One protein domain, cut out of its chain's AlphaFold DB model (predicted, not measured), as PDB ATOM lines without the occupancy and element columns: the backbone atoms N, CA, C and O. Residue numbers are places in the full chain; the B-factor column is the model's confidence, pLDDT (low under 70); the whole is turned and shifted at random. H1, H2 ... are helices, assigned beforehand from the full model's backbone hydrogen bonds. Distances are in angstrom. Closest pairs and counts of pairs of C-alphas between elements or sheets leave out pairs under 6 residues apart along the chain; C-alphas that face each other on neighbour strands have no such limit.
ATOM      1  N   PHE A  44     -15.894 -28.514 -28.815       86.44
ATOM      2  CA  PHE A  44     -16.047 -29.877 -28.294       86.44
ATOM      3  C   PHE A  44     -15.036 -30.221 -27.188       86.44
ATOM      4  O   PHE A  44     -15.408 -30.706 -26.126       86.44
ATOM      5  N   TRP A  45     -13.754 -29.926 -27.410       87.50
ATOM      6  CA  TRP A  45     -12.693 -30.222 -26.443       87.50
ATOM      7  C   TRP A  45     -12.728 -29.357 -25.182       87.50
ATOM      8  O   TRP A  45     -12.135 -29.749 -24.178       87.50
ATOM      9  N   ASN A  46     -13.389 -28.198 -25.228       87.06
ATOM     10  CA  ASN A  46     -13.618 -27.378 -24.041       87.06
ATOM     11  C   ASN A  46     -14.803 -27.931 -23.246       87.06
ATOM     12  O   ASN A  46     -14.713 -28.043 -22.030       87.06
ATOM     13  N   GLU A  47     -15.868 -28.349 -23.938       84.69
ATOM     14  CA  GLU A  47     -17.044 -28.970 -23.319       84.69
ATOM     15  C   GLU A  47     -16.681 -30.283 -22.608       84.69
ATOM     16  O   GLU A  47     -17.068 -30.522 -21.468       84.69
ATOM     17  N   PHE A  48     -15.858 -31.117 -23.249       88.94
ATOM     18  CA  PHE A  48     -15.393 -32.396 -22.708       88.94
ATOM     19  C   PHE A  48     -13.950 -32.317 -22.198       88.94
ATOM     20  O   PHE A  48     -13.167 -33.259 -22.357       88.94
ATOM     21  N   ALA A  49     -13.588 -31.195 -21.566       88.31
ATOM     22  CA  ALA A  49     -12.236 -30.949 -21.065       88.31
ATOM     23  C   ALA A  49     -11.746 -32.048 -20.108       88.31
ATOM     24  O   ALA A  49     -10.583 -32.434 -20.181       88.31
ATOM     25  N   LEU A  50     -12.627 -32.603 -19.268       86.94
ATOM     26  CA  LEU A  50     -12.284 -33.715 -18.375       86.94
ATOM     27  C   LEU A  50     -11.775 -34.927 -19.164       86.94
ATOM     28  O   LEU A  50     -10.689 -35.423 -18.881       86.94
ATOM     29  N   ILE A  51     -12.502 -35.355 -20.201       89.38
ATOM     30  CA  ILE A  51     -12.070 -36.465 -21.063       89.38
ATOM     31  C   ILE A  51     -10.761 -36.110 -21.765       89.38
ATOM     32  O   ILE A  51      -9.855 -36.941 -21.819       89.38
ATOM     33  N   LYS A  52     -10.639 -34.873 -22.266       91.56
ATOM     34  CA  LYS A  52      -9.414 -34.386 -22.911       91.56
ATOM     35  C   LYS A  52      -8.204 -34.562 -21.994       91.56
ATOM     36  O   LYS A  52      -7.207 -35.145 -22.408       91.56
ATOM     37  N   TYR A  53      -8.293 -34.077 -20.758       92.06
ATOM     38  CA  TYR A  53      -7.196 -34.163 -19.802       92.06
ATOM     39  C   TYR A  53      -6.942 -35.597 -19.352       92.06
ATOM     40  O   TYR A  53      -5.787 -36.003 -19.325       92.06
ATOM     41  N   CYS A  54      -7.980 -36.399 -19.104       92.69
ATOM     42  CA  CYS A  54      -7.805 -37.811 -18.775       92.69
ATOM     43  C   CYS A  54      -7.078 -38.583 -19.886       92.69
ATOM     44  O   CYS A  54      -6.188 -39.369 -19.581       92.69
ATOM     45  N   LEU A  55      -7.391 -38.334 -21.161       92.44
ATOM     46  CA  LEU A  55      -6.683 -38.948 -22.291       92.44
ATOM     47  C   LEU A  55      -5.221 -38.495 -22.372       92.44
ATOM     48  O   LEU A  55      -4.337 -39.323 -22.575       92.44
ATOM     49  N   ILE A  56      -4.954 -37.200 -22.178       94.06
ATOM     50  CA  ILE A  56      -3.585 -36.666 -22.154       94.06
ATOM     51  C   ILE A  56      -2.785 -37.315 -21.017       94.06
ATOM     52  O   ILE A  56      -1.694 -37.832 -21.253       94.06
ATOM     53  N   THR A  57      -3.334 -37.345 -19.801       93.75
ATOM     54  CA  THR A  57      -2.699 -37.970 -18.633       93.75
ATOM     55  C   THR A  57      -2.503 -39.469 -18.828       93.75
ATOM     56  O   THR A  57      -1.474 -39.997 -18.419       93.75
ATOM     57  N   PHE A  58      -3.437 -40.155 -19.488       93.88
ATOM     58  CA  PHE A  58      -3.305 -41.573 -19.809       93.88
ATOM     59  C   PHE A  58      -2.119 -41.832 -20.748       93.88
ATOM     60  O   PHE A  58      -1.258 -42.653 -20.440       93.88
ATOM     61  N   ILE A  59      -2.024 -41.090 -21.855       93.31
ATOM     62  CA  ILE A  59      -0.947 -41.247 -22.845       93.31
ATOM     63  C   ILE A  59       0.414 -40.887 -22.240       93.31
ATOM     64  O   ILE A  59       1.366 -41.659 -22.359       93.31
ATOM     65  N   LEU A  60       0.509 -39.745 -21.553       93.31
ATOM     66  CA  LEU A  60       1.750 -39.328 -20.896       93.31
ATOM     67  C   LEU A  60       2.146 -40.297 -19.777       93.31
ATOM     68  O   LEU A  60       3.316 -40.649 -19.656       93.31
ATOM     69  N   GLY A  61       1.175 -40.773 -18.996       92.56
ATOM     70  CA  GLY A  61       1.387 -41.747 -17.930       92.56
ATOM     71  C   GLY A  61       1.926 -43.081 -18.447       92.56
ATOM     72  O   GLY A  61       2.841 -43.638 -17.842       92.56
ATOM     73  N   MET A  62       1.436 -43.567 -19.592       91.50
ATOM     74  CA  MET A  62       2.004 -44.754 -20.243       91.50
ATOM     75  C   MET A  62       3.468 -44.536 -20.647       91.50
ATOM     76  O   MET A  62       4.300 -45.405 -20.397       91.50
ATOM     77  N   GLY A  63       3.808 -43.368 -21.200       91.56
ATOM     78  CA  GLY A  63       5.195 -43.023 -21.532       91.56
ATOM     79  C   GLY A  63       6.112 -42.964 -20.305       91.56
ATOM     80  O   GLY A  63       7.228 -43.472 -20.344       91.56
ATOM     81  N   LEU A  64       5.629 -42.408 -19.192       90.50
ATOM     82  CA  LEU A  64       6.376 -42.353 -17.930       90.50
ATOM     83  C   LEU A  64       6.564 -43.733 -17.289       90.50
ATOM     84  O   LEU A  64       7.583 -43.966 -16.647       90.50
ATOM     85  N   THR A  65       5.618 -44.650 -17.496       90.81
ATOM     86  CA  THR A  65       5.710 -46.023 -16.977       90.81
ATOM     87  C   THR A  65       6.890 -46.774 -17.593       90.81
ATOM     88  O   THR A  65       7.590 -47.476 -16.879       90.81
ATOM     89  N   TYR A  66       7.183 -46.553 -18.880       87.75
ATOM     90  CA  TYR A  66       8.372 -47.121 -19.536       87.75
ATOM     91  C   TYR A  66       9.701 -46.652 -18.927       87.75
ATOM     92  O   TYR A  66      10.718 -47.321 -19.090       87.75
ATOM     93  N   ILE A  67       9.705 -45.489 -18.271       90.44
ATOM     94  CA  ILE A  67      10.889 -44.916 -17.623       90.44
ATOM     95  C   ILE A  67      10.963 -45.382 -16.165       90.44
ATOM     96  O   ILE A  67      12.051 -45.635 -15.653       90.44
ATOM     97  N   TRP A  68       9.813 -45.479 -15.491       91.19
ATOM     98  CA  TRP A  68       9.731 -45.857 -14.089       91.19
ATOM     99  C   TRP A  68       8.420 -46.586 -13.769       91.19
ATOM    100  O   TRP A  68       7.353 -45.974 -13.677       91.19
ATOM    101  N   ASP A  69       8.524 -47.886 -13.492       87.75
ATOM    102  CA  ASP A  69       7.381 -48.767 -13.206       87.75
ATOM    103  C   ASP A  69       6.499 -48.286 -12.046       87.75
ATOM    104  O   ASP A  69       5.283 -48.475 -12.054       87.75
ATOM    105  N   SER A  70       7.075 -47.603 -11.051       90.00
ATOM    106  CA  SER A  70       6.313 -47.049  -9.926       90.00
ATOM    107  C   SER A  70       5.298 -45.984 -10.347       90.00
ATOM    108  O   SER A  70       4.404 -45.687  -9.565       90.00
ATOM    109  N   LEU A  71       5.391 -45.424 -11.559       89.38
ATOM    110  CA  LEU A  71       4.434 -44.457 -12.107       89.38
ATOM    111  C   LEU A  71       3.265 -45.112 -12.863       89.38
ATOM    112  O   LEU A  71       2.357 -44.403 -13.304       89.38
ATOM    113  N   ALA A  72       3.220 -46.448 -12.948       90.38
ATOM    114  CA  ALA A  72       2.154 -47.198 -13.620       90.38
ATOM    115  C   ALA A  72       0.746 -46.909 -13.069       90.38
ATOM    116  O   ALA A  72      -0.249 -47.093 -13.772       90.38
ATOM    117  N   PHE A  73       0.625 -46.417 -11.832       90.44
ATOM    118  CA  PHE A  73      -0.675 -46.053 -11.264       90.44
ATOM    119  C   PHE A  73      -1.325 -44.853 -11.977       90.44
ATOM    120  O   PHE A  73      -2.550 -44.755 -11.994       90.44
ATOM    121  N   ILE A  74      -0.545 -43.955 -12.591       90.50
ATOM    122  CA  ILE A  74      -1.055 -42.753 -13.275       90.50
ATOM    123  C   ILE A  74      -2.003 -43.120 -14.432       90.50
ATOM    124  O   ILE A  74      -3.158 -42.675 -14.408       90.50
ATOM    125  N   PRO A  75      -1.593 -43.935 -15.428       92.50
ATOM    126  CA  PRO A  75      -2.501 -44.347 -16.496       92.50
ATOM    127  C   PRO A  75      -3.658 -45.213 -15.976       92.50
ATOM    128  O   PRO A  75      -4.774 -45.091 -16.478       92.50
ATOM    129  N   VAL A  76      -3.452 -46.023 -14.931       92.31
ATOM    130  CA  VAL A  76      -4.526 -46.836 -14.331       92.31
ATOM    131  C   VAL A  76      -5.630 -45.959 -13.735       92.31
ATOM    132  O   VAL A  76      -6.810 -46.183 -14.009       92.31
ATOM    133  N   ILE A  77      -5.273 -44.920 -12.975       92.38
ATOM    134  CA  ILE A  77      -6.245 -43.973 -12.410       92.38
ATOM    135  C   ILE A  77      -6.958 -43.207 -13.527       92.38
ATOM    136  O   ILE A  77      -8.184 -43.092 -13.504       92.38
ATOM    137  N   ALA A  78      -6.222 -42.714 -14.528       92.00
ATOM    138  CA  ALA A  78      -6.812 -41.995 -15.656       92.00
ATOM    139  C   ALA A  78      -7.830 -42.861 -16.421       92.00
ATOM    140  O   ALA A  78      -8.919 -42.393 -16.757       92.00
ATOM    141  N   PHE A  79      -7.512 -44.138 -16.631       91.81
ATOM    142  CA  PHE A  79      -8.414 -45.104 -17.250       91.81
ATOM    143  C   PHE A  79      -9.668 -45.353 -16.406       91.81
ATOM    144  O   PHE A  79     -10.781 -45.352 -16.932       91.81
ATOM    145  N   PHE A  80      -9.513 -45.494 -15.088       92.25
ATOM    146  CA  PHE A  80     -10.643 -45.689 -14.183       92.25
ATOM    147  C   PHE A  80     -11.602 -44.490 -14.198       92.25
ATOM    148  O   PHE A  80     -12.819 -44.665 -14.278       92.25
ATOM    149  N   VAL A  81     -11.066 -43.265 -14.203       90.50
ATOM    150  CA  VAL A  81     -11.864 -42.033 -14.327       90.50
ATOM    151  C   VAL A  81     -12.601 -41.976 -15.668       90.50
ATOM    152  O   VAL A  81     -13.774 -41.604 -15.694       90.50
ATOM    153  N   LEU A  82     -11.971 -42.393 -16.773       90.12
ATOM    154  CA  LEU A  82     -12.633 -42.468 -18.083       90.12
ATOM    155  C   LEU A  82     -13.803 -43.459 -18.079       90.12
ATOM    156  O   LEU A  82     -14.891 -43.107 -18.533       90.12
ATOM    157  N   ILE A  83     -13.618 -44.661 -17.524       89.00
ATOM    158  CA  ILE A  83     -14.693 -45.661 -17.408       89.00
ATOM    159  C   ILE A  83     -15.842 -45.124 -16.551       89.00
ATOM    160  O   ILE A  83     -17.000 -45.188 -16.963       89.00
ATOM    161  N   MET A  84     -15.536 -44.546 -15.389       87.44
ATOM    162  CA  MET A  84     -16.548 -43.941 -14.518       87.44
ATOM    163  C   MET A  84     -17.280 -42.787 -15.216       87.44
ATOM    164  O   MET A  84     -18.492 -42.624 -15.065       87.44
ATOM    165  N   GLY A  85     -16.579 -42.020 -16.052       84.06
ATOM    166  CA  GLY A  85     -17.165 -41.006 -16.922       84.06
ATOM    167  C   GLY A  85     -18.161 -41.585 -17.933       84.06
ATOM    168  O   GLY A  85     -19.261 -41.062 -18.104       84.06
ATOM    169  N   LEU A  86     -17.825 -42.708 -18.569       82.38
ATOM    170  CA  LEU A  86     -18.727 -43.384 -19.506       82.38
ATOM    171  C   LEU A  86     -19.999 -43.880 -18.804       82.38
ATOM    172  O   LEU A  86     -21.101 -43.614 -19.285       82.38
ATOM    173  N   VAL A  87     -19.855 -44.531 -17.645       81.44
ATOM    174  CA  VAL A  87     -20.982 -45.069 -16.856       81.44
ATOM    175  C   VAL A  87     -21.857 -43.956 -16.268       81.44
ATOM    176  O   VAL A  87     -23.070 -44.117 -16.150       81.44
ATOM    177  N   SER A  88     -21.278 -42.794 -15.959       80.62
ATOM    178  CA  SER A  88     -22.017 -41.625 -15.460       80.62
ATOM    179  C   SER A  88     -22.780 -40.847 -16.541       80.62
ATOM    180  O   SER A  88     -23.400 -39.830 -16.238       80.62
ATOM    181  N   GLY A  89     -22.799 -41.327 -17.790       77.06
ATOM    182  CA  GLY A  89     -23.625 -40.765 -18.861       77.06
ATOM    183  C   GLY A  89     -22.932 -39.703 -19.718       77.06
ATOM    184  O   GLY A  89     -23.569 -39.138 -20.612       77.06
ATOM    185  N   ILE A  90     -21.628 -39.466 -19.527       83.62
ATOM    186  CA  ILE A  90     -20.854 -38.537 -20.369       83.62
ATOM    187  C   ILE A  90     -20.872 -38.993 -21.834       83.62
ATOM    188  O   ILE A  90     -21.003 -38.158 -22.725       83.62
ATOM    189  N   ALA A  91     -20.849 -40.305 -22.093       80.50
ATOM    190  CA  ALA A  91     -20.984 -40.854 -23.443       80.50
ATOM    191  C   ALA A  91     -22.289 -40.410 -24.131       80.50
ATOM    192  O   ALA A  91     -22.279 -39.986 -25.286       80.50
ATOM    193  N   GLY A  92     -23.412 -40.442 -23.403       83.88
ATOM    194  CA  GLY A  92     -24.704 -39.969 -23.907       83.88
ATOM    195  C   GLY A  92     -24.698 -38.465 -24.185       83.88
ATOM    196  O   GLY A  92     -25.184 -38.021 -25.226       83.88
ATOM    197  N   SER A  93     -24.081 -37.682 -23.299       85.12
ATOM    198  CA  SER A  93     -23.890 -36.237 -23.482       85.12
ATOM    199  C   SER A  93     -23.022 -35.919 -24.711       85.12
ATOM    200  O   SER A  93     -23.363 -35.019 -25.476       85.12
ATOM    201  N   MET A  94     -21.954 -36.687 -24.963       86.81
ATOM    202  CA  MET A  94     -21.107 -36.548 -26.159       86.81
ATOM    203  C   MET A  94     -21.873 -36.846 -27.443       86.81
ATOM    204  O   MET A  94     -21.797 -36.062 -28.385       86.81
ATOM    205  N   LEU A  95     -22.641 -37.939 -27.483       86.50
ATOM    206  CA  LEU A  95     -23.469 -38.270 -28.647       86.50
ATOM    207  C   LEU A  95     -24.502 -37.172 -28.924       86.50
ATOM    208  O   LEU A  95     -24.642 -36.731 -30.063       86.50
ATOM    209  N   ASN A  96     -25.163 -36.659 -27.882       88.19
ATOM    210  CA  ASN A  96     -26.079 -35.526 -28.013       88.19
ATOM    211  C   ASN A  96     -25.372 -34.270 -28.541       88.19
ATOM    212  O   ASN A  96     -25.907 -33.594 -29.419       88.19
ATOM    213  N   TYR A  97     -24.165 -33.968 -28.056       88.50
ATOM    214  CA  TYR A  97     -23.379 -32.835 -28.545       88.50
ATOM    215  C   TYR A  97     -22.977 -33.006 -30.013       88.50
ATOM    216  O   TYR A  97     -23.069 -32.057 -30.792       88.50
ATOM    217  N   ILE A  98     -22.549 -34.205 -30.417       88.50
ATOM    218  CA  ILE A  98     -22.192 -34.515 -31.807       88.50
ATOM    219  C   ILE A  98     -23.414 -34.337 -32.710       88.50
ATOM    220  O   ILE A  98     -23.317 -33.654 -33.730       88.50
ATOM    221  N   ASN A  99     -24.571 -34.864 -32.305       88.75
ATOM    222  CA  ASN A  99     -25.825 -34.709 -33.040       88.75
ATOM    223  C   ASN A  99     -26.227 -33.234 -33.166       88.75
ATOM    224  O   ASN A  99     -26.523 -32.771 -34.266       88.75
ATOM    225  N   MET A 100     -26.158 -32.469 -32.073       91.50
ATOM    226  CA  MET A 100     -26.399 -31.024 -32.080       91.50
ATOM    227  C   MET A 100     -25.418 -30.297 -33.009       91.50
ATOM    228  O   MET A 100     -25.824 -29.460 -33.812       91.50
ATOM    229  N   SER A 101     -24.124 -30.608 -32.928       89.56
ATOM    230  CA  SER A 101     -23.098 -29.974 -33.755       89.56
ATOM    231  C   SER A 101     -23.270 -30.317 -35.235       89.56
ATOM    232  O   SER A 101     -23.016 -29.460 -36.080       89.56
ATOM    233  N   SER A 102     -23.711 -31.536 -35.549       89.88
ATOM    234  CA  SER A 102     -24.041 -31.975 -36.906       89.88
ATOM    235  C   SER A 102     -25.265 -31.233 -37.448       89.88
ATOM    236  O   SER A 102     -25.186 -30.631 -38.516       89.88
ATOM    237  N   ALA A 103     -26.356 -31.169 -36.676       89.12
ATOM    238  CA  ALA A 103     -27.561 -30.423 -37.043       89.12
ATOM    239  C   ALA A 103     -27.270 -28.929 -37.253       89.12
ATOM    240  O   ALA A 103     -27.695 -28.342 -38.245       89.12
ATOM    241  N   ARG A 104     -26.470 -28.333 -36.361       90.19
ATOM    242  CA  ARG A 104     -25.984 -26.957 -36.490       90.19
ATOM    243  C   ARG A 104     -25.184 -26.766 -37.775       90.19
ATOM    244  O   ARG A 104     -25.423 -25.809 -38.498       90.19
ATOM    245  N   LYS A 105     -24.225 -27.653 -38.056       90.62
ATOM    246  CA  LYS A 105     -23.405 -27.572 -39.270       90.62
ATOM    247  C   LYS A 105     -24.281 -27.642 -40.521       90.62
ATOM    248  O   LYS A 105     -24.176 -26.763 -41.363       90.62
ATOM    249  N   LYS A 106     -25.193 -28.617 -40.578       90.94
ATOM    250  CA  LYS A 106     -26.149 -28.778 -41.677       90.94
ATOM    251  C   LYS A 106     -26.975 -27.507 -41.904       90.94
ATOM    252  O   LYS A 106     -27.039 -27.032 -43.028       90.94
ATOM    253  N   TYR A 107     -27.517 -26.918 -40.837       92.06
ATOM    254  CA  TYR A 107     -28.261 -25.657 -40.916       92.06
ATOM    255  C   TYR A 107     -27.432 -24.520 -41.532       92.06
ATOM    256  O   TYR A 107     -27.904 -23.821 -42.423       92.06
ATOM    257  N   TYR A 108     -26.193 -24.322 -41.076       91.25
ATOM    258  CA  TYR A 108     -25.345 -23.245 -41.596       91.25
ATOM    259  C   TYR A 108     -24.837 -23.509 -43.018       91.25
ATOM    260  O   TYR A 108     -24.628 -22.552 -43.762       91.25
ATOM    261  N   ASP A 109     -24.661 -24.774 -43.405       91.00
ATOM    262  CA  ASP A 109     -24.324 -25.157 -44.777       91.00
ATOM    263  C   ASP A 109     -25.502 -24.870 -45.733       91.00
ATOM    264  O   ASP A 109     -25.298 -24.253 -46.779       91.00
ATOM    265  N   GLU A 110     -26.735 -25.212 -45.346       91.62
ATOM    266  CA  GLU A 110     -27.957 -24.883 -46.102       91.62
ATOM    267  C   GLU A 110     -28.191 -23.366 -46.169       91.62
ATOM    268  O   GLU A 110     -28.469 -22.815 -47.234       91.62
ATOM    269  N   LEU A 111     -27.999 -22.658 -45.052       91.19
ATOM    270  CA  LEU A 111     -28.108 -21.202 -45.004       91.19
ATOM    271  C   LEU A 111     -27.095 -20.524 -45.933       91.19
ATOM    272  O   LEU A 111     -27.437 -19.570 -46.630       91.19
ATOM    273  N   ARG A 112     -25.854 -21.019 -45.965       90.94
ATOM    274  CA  ARG A 112     -24.814 -20.537 -46.882       90.94
ATOM    275  C   ARG A 112     -25.235 -20.704 -48.334       90.94
ATOM    276  O   ARG A 112     -25.034 -19.785 -49.126       90.94
ATOM    277  N   ASP A 113     -25.783 -21.864 -48.677       90.94
ATOM    278  CA  ASP A 113     -26.227 -22.162 -50.035       90.94
ATOM    279  C   ASP A 113     -27.387 -21.254 -50.459       90.94
ATOM    280  O   ASP A 113     -27.357 -20.657 -51.536       90.94
ATOM    281  N   ILE A 114     -28.352 -21.024 -49.566       90.88
ATOM    282  CA  ILE A 114     -29.457 -20.092 -49.813       90.88
ATOM    283  C   ILE A 114     -28.935 -18.664 -50.002       90.88
ATOM    284  O   ILE A 114     -29.296 -18.018 -50.980       90.88
ATOM    285  N   ILE A 115     -28.041 -18.167 -49.140       90.12
ATOM    286  CA  ILE A 115     -27.490 -16.806 -49.285       90.12
ATOM    287  C   ILE A 115     -26.753 -16.642 -50.623       90.12
ATOM    288  O   ILE A 115     -26.872 -15.598 -51.268       90.12
ATOM    289  N   LYS A 116     -26.006 -17.668 -51.050       88.75
ATOM    290  CA  LYS A 116     -25.260 -17.656 -52.314       88.75
ATOM    291  C   LYS A 116     -26.156 -17.717 -53.545       88.75
ATOM    292  O   LYS A 116     -25.853 -17.056 -54.534       88.75
ATOM    293  N   THR A 117     -27.211 -18.525 -53.499       89.81
ATOM    294  CA  THR A 117     -28.087 -18.777 -54.652       89.81
ATOM    295  C   THR A 117     -29.204 -17.749 -54.790       89.81
ATOM    296  O   THR A 117     -29.652 -17.498 -55.906       89.81
ATOM    297  N   SER A 118     -29.646 -17.128 -53.695       90.19
ATOM    298  CA  SER A 118     -30.669 -16.083 -53.735       90.19
ATOM    299  C   SER A 118     -30.136 -14.810 -54.386       90.19
ATOM    300  O   SER A 118     -29.088 -14.282 -54.006       90.19
ATOM    301  N   SER A 119     -30.892 -14.264 -55.333       88.62
ATOM    302  CA  SER A 119     -30.566 -13.012 -56.017       88.62
ATOM    303  C   SER A 119     -30.980 -11.796 -55.191       88.62
ATOM    304  O   SER A 119     -30.193 -10.853 -55.073       88.62
ATOM    305  N   THR A 120     -32.156 -11.852 -54.558       90.88
ATOM    306  CA  THR A 120     -32.715 -10.772 -53.728       90.88
ATOM    307  C   THR A 120     -32.985 -11.219 -52.292       90.88
ATOM    308  O   THR A 120     -32.967 -12.413 -51.971       90.88
ATOM    309  N   TYR A 121     -33.245 -10.248 -51.413       88.94
ATOM    310  CA  TYR A 121     -33.575 -10.509 -50.015       88.94
ATOM    311  C   TYR A 121     -34.946 -11.188 -49.850       88.94
ATOM    312  O   TYR A 121     -35.107 -12.046 -48.982       88.94
ATOM    313  N   GLU A 122     -35.922 -10.896 -50.712       90.81
ATOM    314  CA  GLU A 122     -37.227 -11.572 -50.712       90.81
ATOM    315  C   GLU A 122     -37.092 -13.053 -51.078       90.81
ATOM    316  O   GLU A 122     -37.720 -13.910 -50.450       90.81
ATOM    317  N   GLU A 123     -36.239 -13.371 -52.057       89.62
ATOM    318  CA  GLU A 123     -35.950 -14.754 -52.440       89.62
ATOM    319  C   GLU A 123     -35.266 -15.512 -51.295       89.62
ATOM    320  O   GLU A 123     -35.636 -16.652 -51.000       89.62
ATOM    321  N   TYR A 124     -34.325 -14.861 -50.605       92.25
ATOM    322  CA  TYR A 124     -33.721 -15.382 -49.378       92.25
ATOM    323  C   TYR A 124     -34.784 -15.663 -48.308       92.25
ATOM    324  O   TYR A 124     -34.838 -16.774 -47.783       92.25
ATOM    325  N   CYS A 125     -35.675 -14.708 -48.022       90.12
ATOM    326  CA  CYS A 125     -36.725 -14.862 -47.011       90.12
ATOM    327  C   CYS A 125     -37.683 -16.016 -47.332       90.12
ATOM    328  O   CYS A 125     -38.097 -16.745 -46.430       90.12
ATOM    329  N   SER A 126     -38.040 -16.184 -48.608       90.06
ATOM    330  CA  SER A 126     -38.905 -17.275 -49.065       90.06
ATOM    331  C   SER A 126     -38.254 -18.640 -48.828       90.06
ATOM    332  O   SER A 126     -38.854 -19.516 -48.206       90.06
ATOM    333  N   ARG A 127     -36.985 -18.796 -49.230       87.62
ATOM    334  CA  ARG A 127     -36.225 -20.042 -49.048       87.62
ATOM    335  C   ARG A 127     -35.894 -20.315 -47.578       87.62
ATOM    336  O   ARG A 127     -35.980 -21.458 -47.139       87.62
ATOM    337  N   PHE A 128     -35.606 -19.286 -46.784       87.69
ATOM    338  CA  PHE A 128     -35.333 -19.425 -45.349       87.69
ATOM    339  C   PHE A 128     -36.515 -20.027 -44.576       87.69
ATOM    340  O   PHE A 128     -36.315 -20.792 -43.641       87.69
ATOM    341  N   ARG A 129     -37.761 -19.740 -44.979       82.00
ATOM    342  CA  ARG A 129     -38.956 -20.329 -44.343       82.00
ATOM    343  C   ARG A 129     -39.085 -21.839 -44.558       82.00
ATOM    344  O   ARG A 129     -39.854 -22.474 -43.845       82.00
ATOM    345  N   THR A 130     -38.364 -22.398 -45.528       78.94
ATOM    346  CA  THR A 130     -38.358 -23.841 -45.824       78.94
ATOM    347  C   THR A 130     -37.250 -24.612 -45.096       78.94
ATOM    348  O   THR A 130     -37.162 -25.828 -45.250       78.94
TER     349      THR A 130
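AT A GLANCE: This is residues 44 to 130 of the 131 residues of an uncharacterized protein of Adhaeribacter swui (UniProt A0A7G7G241). A wide, open V of helices: the helical hairpin of H2 and H3 makes one limb, and after a tight corner the long helix H4 runs away as the other. Short H5 folds back on the far end of H4, and small H1 sits in the mouth of the V, near H2 and H4. The printed part has 87 residues with five named helices, H1 to H5 in order, and no named strand; its class is all helix. It is extended, with a radius of gyration of the C-alphas of 22.1 A and spans of 69 by 26 by 13 A.

HOW THE PARTS SIT: Start at H1, residues 44 to 47, which is close to but not clearly touching H2, residues 49 to 65; their closest C-alphas, Trp 45 and Lys 52, are 6.4 A apart. H2 and H3, residues 73 to 87, touch as a hairpin, opposite ways at a shallow tilt of 29 degrees; the closest C-alphas, Phe 58 and Pro 75, are 4.4 A apart. H3 is close to but not clearly touching H4, residues 90 to 117, with C-alphas 85 and 91 closest at 7.6 A; they run the same way at a steep tilt of 69 degrees, only just short of perpendicular. H2 and H4 are apart. With residues 111 to 115 alone, H4 touches H5, residues 121 to 128, closest at C-alphas 114 and 124, 6.4 A; this hairpin runs opposite ways at a shallow tilt of 34 degrees, only just short of steep. In H2, H3, H4 and H5 every O i to N i+4 pair is within hydrogen-bond range; H1 is too short for one.

IN THESE COORDINATES: Find C-alpha 44 at (-16.047, -29.877, -28.294), where H1 begins. From C-alpha 49 H2 runs 23.8 A, and from C-alpha 73 H3 runs 21.1 A. H4 runs 40.2 A from C-alpha 90 at (-20.854, -38.537, -20.369), and H5 ends at C-alpha 128, (-35.333, -19.425, -45.349).

THE WHOLE: The C-alphas of Ser 70 and Glu 122, the two farthest apart, are 69.4 A apart. Residues 102 to 109 of H4 stand free. The printed part has no cut and no long link; no printed residue is under 70 in pLDDT.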